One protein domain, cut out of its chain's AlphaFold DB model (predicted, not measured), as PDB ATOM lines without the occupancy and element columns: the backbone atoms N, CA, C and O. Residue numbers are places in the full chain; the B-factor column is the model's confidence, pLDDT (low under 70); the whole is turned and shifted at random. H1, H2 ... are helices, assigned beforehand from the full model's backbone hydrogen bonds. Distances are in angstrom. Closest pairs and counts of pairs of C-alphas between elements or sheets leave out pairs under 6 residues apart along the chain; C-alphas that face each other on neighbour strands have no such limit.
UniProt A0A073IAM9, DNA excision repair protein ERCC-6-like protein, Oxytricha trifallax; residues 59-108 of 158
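What this domain is: This is residues 59 to 108 of the 158 residues of the protein "DNA excision repair protein ERCC-6-like protein" of Oxytricha trifallax (UniProt A0A073IAM9). One long straight helix, H1, makes one side of an open, elongated loop; the chain turns at its far end and folds back through an unnamed stretch, residues 80 to 91, to a short helix, H2, near the start of H1. The middle of the loop is empty beside residues 68 to 73 of H1, which stand free. The printed part has 50 residues with two named helices, H1 then H2, and no named strand: all helix. It is loose, with a radius of gyration of the C-alphas of 13.9 A and spans of 43 by 21 by 12 A.

Where its parts are: H1, residues 60 to 79, runs 28.6 A from C-alpha 60 at (144.022, 146.362, 84.861) to C-alpha 79 at (125.607, 166.128, 94.296). H2, residues 92 to 99, ends at C-alpha 99 at (147.930, 142.608, 89.680).

How they stand to each other: H1 and H2 only just touch, with 3 pairs of C-alphas within 8 A, H1 with residues 60 to 63 alone. The closest C-alphas, of Val 60 and Leu 98, are 5.9 A apart. The helices run opposite ways at a steep tilt of 49 degrees. Every O i to N i+4 pair is within hydrogen-bond range in H1, and 3 of 4 in H2.

The domain as a whole: The farthest C-alphas, of Lys 81 and Asn 104, are 43.1 A apart. The printed part has no cut, and the H1 to H2 link is long. Residues 81 to 91, 94 and 103 to 106 have pLDDT under 70.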
ATOM      1  N   THR A  59     142.334 142.451  82.308       85.75
ATOM      2  CA  THR A  59     143.467 143.349  82.564       85.75
ATOM      3  C   THR A  59     143.150 144.404  83.624       85.75
ATOM      4  O   THR A  59     142.014 144.586  84.065       85.75
ATOM      5  N   VAL A  60     144.170 145.188  83.987       86.25
ATOM      6  CA  VAL A  60     144.022 146.362  84.861       86.25
ATOM      7  C   VAL A  60     142.978 147.355  84.323       86.25
ATOM      8  O   VAL A  60     142.350 148.052  85.123       86.25
ATOM      9  N   GLU A  61     142.750 147.409  83.006       87.00
ATOM     10  CA  GLU A  61     141.760 148.303  82.391       87.00
ATOM     11  C   GLU A  61     140.336 147.997  82.852       87.00
ATOM     12  O   GLU A  61     139.590 148.921  83.175       87.00
ATOM     13  N   GLU A  62     139.970 146.718  82.958       85.81
ATOM     14  CA  GLU A  62     138.647 146.296  83.419       85.81
ATOM     15  C   GLU A  62     138.395 146.772  84.858       85.81
ATOM     16  O   GLU A  62     137.379 147.401  85.176       85.81
ATOM     17  N   HIS A  63     139.366 146.553  85.743       84.50
ATOM     18  CA  HIS A  63     139.252 146.983  87.131       84.50
ATOM     19  C   HIS A  63     139.277 148.505  87.293       84.50
ATOM     20  O   HIS A  63     138.562 149.053  88.142       84.50
ATOM     21  N   MET A  64     140.096 149.200  86.502       87.88
ATOM     22  CA  MET A  64     140.105 150.659  86.442       87.88
ATOM     23  C   MET A  64     138.735 151.176  86.002       87.88
ATOM     24  O   MET A  64     138.192 152.078  86.643       87.88
ATOM     25  N   TYR A  65     138.137 150.576  84.977       86.75
ATOM     26  CA  TYR A  65     136.816 150.948  84.494       86.75
ATOM     27  C   TYR A  65     135.729 150.760  85.564       86.75
ATOM     28  O   TYR A  65     134.937 151.673  85.817       86.75
ATOM     29  N   ARG A  66     135.751 149.645  86.303       83.25
ATOM     30  CA  ARG A  66     134.853 149.433  87.454       83.25
ATOM     31  C   ARG A  66     134.976 150.550  88.498       83.25
ATOM     32  O   ARG A  66     133.971 151.028  89.029       83.25
ATOM     33  N   ARG A  67     136.199 151.017  88.768       84.50
ATOM     34  CA  ARG A  67     136.443 152.152  89.677       84.50
ATOM     35  C   ARG A  67     135.931 153.473  89.118       84.50
ATOM     36  O   ARG A  67     135.417 154.275  89.892       84.50
ATOM     37  N   GLN A  68     136.049 153.705  87.810       86.00
ATOM     38  CA  GLN A  68     135.468 154.887  87.173       86.00
ATOM     39  C   GLN A  68     133.952 154.927  87.384       86.00
ATOM     40  O   GLN A  68     133.443 155.950  87.837       86.00
ATOM     41  N   ILE A  69     133.250 153.812  87.134       82.75
ATOM     42  CA  ILE A  69     131.796 153.718  87.344       82.75
ATOM     43  C   ILE A  69     131.444 154.053  88.793       82.75
ATOM     44  O   ILE A  69     130.581 154.893  89.048       82.75
ATOM     45  N   TYR A  70     132.145 153.441  89.746       81.06
ATOM     46  CA  TYR A  70     131.923 153.696  91.165       81.06
ATOM     47  C   TYR A  70     132.165 155.169  91.532       81.06
ATOM     48  O   TYR A  70     131.322 155.795  92.172       81.06
ATOM     49  N   LYS A  71     133.282 155.757  91.084       82.44
ATOM     50  CA  LYS A  71     133.623 157.165  91.341       82.44
ATOM     51  C   LYS A  71     132.572 158.115  90.765       82.44
ATOM     52  O   LYS A  71     132.195 159.078  91.431       82.44
ATOM     53  N   SER A  72     132.078 157.845  89.560       81.12
ATOM     54  CA  SER A  72     130.996 158.621  88.951       81.12
ATOM     55  C   SER A  72     129.683 158.464  89.723       81.12
ATOM     56  O   SER A  72     129.029 159.464  90.000       81.12
ATOM     57  N   SER A  73     129.345 157.251  90.174       78.62
ATOM     58  CA  SER A  73     128.159 157.011  91.007       78.62
ATOM     59  C   SER A  73     128.234 157.760  92.339       78.62
ATOM     60  O   SER A  73     127.262 158.394  92.733       78.62
ATOM     61  N   MET A  74     129.385 157.729  93.018       77.25
ATOM     62  CA  MET A  74     129.588 158.495  94.252       77.25
ATOM     63  C   MET A  74     129.488 159.998  94.017       77.25
ATOM     64  O   MET A  74     128.925 160.710  94.839       77.25
ATOM     65  N   THR A  75     130.034 160.486  92.899       78.88
ATOM     66  CA  THR A  75     129.965 161.910  92.549       78.88
ATOM     67  C   THR A  75     128.512 162.355  92.386       78.88
ATOM     68  O   THR A  75     128.144 163.407  92.901       78.88
ATOM     69  N   ASN A  76     127.676 161.539  91.740       75.62
ATOM     70  CA  ASN A  76     126.254 161.836  91.577       75.62
ATOM     71  C   ASN A  76     125.508 161.848  92.920       75.62
ATOM     72  O   ASN A  76     124.812 162.816  93.206       75.62
ATOM     73  N   LEU A  77     125.735 160.849  93.780       75.94
ATOM     74  CA  LEU A  77     125.145 160.798  95.126       75.94
ATOM     75  C   LEU A  77     125.556 162.003  95.991       75.94
ATOM     76  O   LEU A  77     124.731 162.611  96.673       75.94
ATOM     77  N   ALA A  78     126.830 162.402  95.917       76.44
ATOM     78  CA  ALA A  78     127.335 163.573  96.627       76.44
ATOM     79  C   ALA A  78     126.668 164.877  96.153       76.44
ATOM     80  O   ALA A  78     126.416 165.772  96.963       76.44
ATOM     81  N   ILE A  79     126.360 164.994  94.855       76.38
ATOM     82  CA  ILE A  79     125.607 166.128  94.296       76.38
ATOM     83  C   ILE A  79     124.151 166.107  94.790       76.38
ATOM     84  O   ILE A  79     123.611 167.162  95.128       76.38
ATOM     85  N   GLU A  80     123.544 164.924  94.894       73.62
ATOM     86  CA  GLU A  80     122.178 164.709  95.396       73.62
ATOM     87  C   GLU A  80     122.039 164.909  96.923       73.62
ATOM     88  O   GLU A  80     120.931 164.874  97.451       73.62
ATOM     89  N   LYS A  81     123.132 165.248  97.630       60.19
ATOM     90  CA  LYS A  81     123.183 165.505  99.086       60.19
ATOM     91  C   LYS A  81     122.761 164.316  99.961       60.19
ATOM     92  O   LYS A  81     122.430 164.516 101.130       60.19
ATOM     93  N   GLU A  82     122.856 163.090  99.458       57.56
ATOM     94  CA  GLU A  82     122.698 161.884 100.270       57.56
ATOM     95  C   GLU A  82     124.019 161.104 100.323       57.56
ATOM     96  O   GLU A  82     124.364 160.379  99.394       57.56
ATOM     97  N   CYS A  83     124.733 161.268 101.449       53.50
ATOM     98  CA  CYS A  83     125.643 160.313 102.112       53.50
ATOM     99  C   CYS A  83     127.033 160.889 102.469       53.50
ATOM    100  O   CYS A  83     127.805 161.308 101.609       53.50
ATOM    101  N   ASP A  84     127.338 160.839 103.772       50.34
ATOM    102  CA  ASP A  84     128.595 161.229 104.435       50.34
ATOM    103  C   ASP A  84     129.637 160.086 104.509       50.34
ATOM    104  O   ASP A  84     130.728 160.277 105.046       50.34
ATOM    105  N   ASP A  85     129.364 158.896 103.961       51.84
ATOM    106  CA  ASP A  85     130.252 157.735 104.119       51.84
ATOM    107  C   ASP A  85     131.114 157.477 102.877       51.84
ATOM    108  O   ASP A  85     130.849 156.618 102.033       51.84
ATOM    109  N   VAL A  86     132.231 158.203 102.798       53.16
ATOM    110  CA  VAL A  86     133.336 157.869 101.891       53.16
ATOM    111  C   VAL A  86     134.041 156.619 102.425       53.16
ATOM    112  O   VAL A  86     135.004 156.705 103.191       53.16
ATOM    113  N   GLN A  87     133.570 155.432 102.036       54.91
ATOM    114  CA  GLN A  87     134.298 154.198 102.327       54.91
ATOM    115  C   GLN A  87     135.678 154.232 101.657       54.91
ATOM    116  O   GLN A  87     135.827 154.605 100.491       54.91
ATOM    117  N   ARG A  88     136.721 153.860 102.408       53.97
ATOM    118  CA  ARG A  88     138.086 153.730 101.886       53.97
ATOM    119  C   ARG A  88     138.157 152.457 101.045       53.97
ATOM    120  O   ARG A  88     138.107 151.366 101.579       53.97
ATOM    121  N   ILE A  89     138.295 152.617  99.732       57.31
ATOM    122  CA  ILE A  89     138.272 151.521  98.737       57.31
ATOM    123  C   ILE A  89     139.644 150.824  98.613       57.31
ATOM    124  O   ILE A  89     139.813 149.870  97.857       57.31
ATOM    125  N   PHE A  90     140.662 151.314  99.325       55.25
ATOM    126  CA  PHE A  90     142.012 150.762  99.264       55.25
ATOM    127  C   PHE A  90     142.258 149.787 100.407       55.25
ATOM    128  O   PHE A  90     142.918 150.119 101.389       55.25
ATOM    129  N   ASP A  91     141.765 148.569 100.211       64.69
ATOM    130  CA  ASP A  91     142.225 147.399 100.947       64.69
ATOM    131  C   ASP A  91     143.327 146.692 100.154       64.69
ATOM    132  O   ASP A  91     143.298 146.637  98.920       64.69
ATOM    133  N   GLN A  92     144.309 146.132 100.860       70.38
ATOM    134  CA  GLN A  92     145.449 145.447 100.245       70.38
ATOM    135  C   GLN A  92     145.015 144.251  99.379       70.38
ATOM    136  O   GLN A  92     145.591 144.013  98.321       70.38
ATOM    137  N   GLU A  93     143.924 143.582  99.752       71.56
ATOM    138  CA  GLU A  93     143.315 142.502  98.969       71.56
ATOM    139  C   GLU A  93     142.809 142.986  97.595       71.56
ATOM    140  O   GLU A  93     142.943 142.298  96.583       71.56
ATOM    141  N   SER A  94     142.279 144.212  97.526       66.31
ATOM    142  CA  SER A  94     141.840 144.822  96.265       66.31
ATOM    143  C   SER A  94     143.012 145.216  95.362       66.31
ATOM    144  O   SER A  94     142.824 145.365  94.155       66.31
ATOM    145  N   LEU A  95     144.212 145.403  95.922       70.81
ATOM    146  CA  LEU A  95     145.433 145.656  95.157       70.81
ATOM    147  C   LEU A  95     146.013 144.360  94.584       70.81
ATOM    148  O   LEU A  95     146.439 144.348  93.434       70.81
ATOM    149  N   GLU A  96     145.991 143.268  95.346       75.69
ATOM    150  CA  GLU A  96     146.434 141.960  94.848       75.69
ATOM    151  C   GLU A  96     145.558 141.486  93.684       75.69
ATOM    152  O   GLU A  96     146.076 141.045  92.660       75.69
ATOM    153  N   LYS A  97     144.237 141.686  93.778       71.94
ATOM    154  CA  LYS A  97     143.299 141.382  92.684       71.94
ATOM    155  C   LYS A  97     143.575 142.176  91.401       71.94
ATOM    156  O   LYS A  97     143.325 141.651  90.332       71.94
ATOM    157  N   LEU A  98     144.128 143.393  91.484       73.50
ATOM    158  CA  LEU A  98     144.492 144.183  90.295       73.50
ATOM    159  C   LEU A  98     145.687 143.618  89.526       73.50
ATOM    160  O   LEU A  98     145.792 143.831  88.321       73.50
ATOM    161  N   LEU A  99     146.642 143.021  90.240       72.81
ATOM    162  CA  LEU A  99     147.930 142.608  89.680       72.81
ATOM    163  C   LEU A  99     147.913 141.156  89.189       72.81
ATOM    164  O   LEU A  99     148.819 140.743  88.467       72.81
ATOM    165  N   ASN A 100     146.886 140.397  89.567       76.88
ATOM    166  CA  ASN A 100     146.711 139.011  89.170       76.88
ATOM    167  C   ASN A 100     145.933 138.940  87.852       76.88
ATOM    168  O   ASN A 100     144.722 139.123  87.826       76.88
ATOM    169  N   PHE A 101     146.647 138.654  86.764       74.56
ATOM    170  CA  PHE A 101     146.068 138.392  85.447       74.56
ATOM    171  C   PHE A 101     145.919 136.881  85.237       74.56
ATOM    172  O   PHE A 101     146.925 136.166  85.256       74.56
ATOM    173  N   ASP A 102     144.693 136.395  85.018       72.88
ATOM    174  CA  ASP A 102     144.456 135.012  84.589       72.88
ATOM    175  C   ASP A 102     144.214 134.966  83.069       72.88
ATOM    176  O   ASP A 102     143.147 135.377  82.609       72.88
ATOM    177  N   PRO A 103     145.168 134.448  82.271       69.25
ATOM    178  CA  PRO A 103     145.050 134.389  80.815       69.25
ATOM    179  C   PRO A 103     143.978 133.413  80.312       69.25
ATOM    180  O   PRO A 103     143.672 133.434  79.124       69.25
ATOM    181  N   ASN A 104     143.441 132.532  81.165       67.88
ATOM    182  CA  ASN A 104     142.452 131.526  80.755       67.88
ATOM    183  C   ASN A 104     141.008 131.936  81.073       67.88
ATOM    184  O   ASN A 104     140.067 131.236  80.685       67.88
ATOM    185  N   SER A 105     140.815 133.047  81.786       68.50
ATOM    186  CA  SER A 105     139.491 133.584  82.072       68.50
ATOM    187  C   SER A 105     139.079 134.558  80.970       68.50
ATOM    188  O   SER A 105     139.274 135.761  81.093       68.50
ATOM    189  N   ASN A 106     138.428 134.059  79.917       64.44
ATOM    190  CA  ASN A 106     137.784 134.918  78.905       64.44
ATOM    191  C   ASN A 106     136.505 135.605  79.425       64.44
ATOM    192  O   ASN A 106     135.748 136.194  78.662       64.44
ATOM    193  N   LYS A 107     136.212 135.509  80.726       71.25
ATOM    194  CA  LYS A 107     135.018 136.112  81.321       71.25
ATOM    195  C   LYS A 107     135.334 137.508  81.838       71.25
ATOM    196  O   LYS A 107     136.228 137.671  82.664       71.25
ATOM    197  N   CYS A 108     134.544 138.478  81.391       75.81
ATOM    198  CA  CYS A 108     134.543 139.840  81.909       75.81
ATOM    199  C   CYS A 108     133.584 139.923  83.106       75.81
ATOM    200  O   CYS A 108     132.363 139.932  82.929       75.81
TER     201      CYS A 108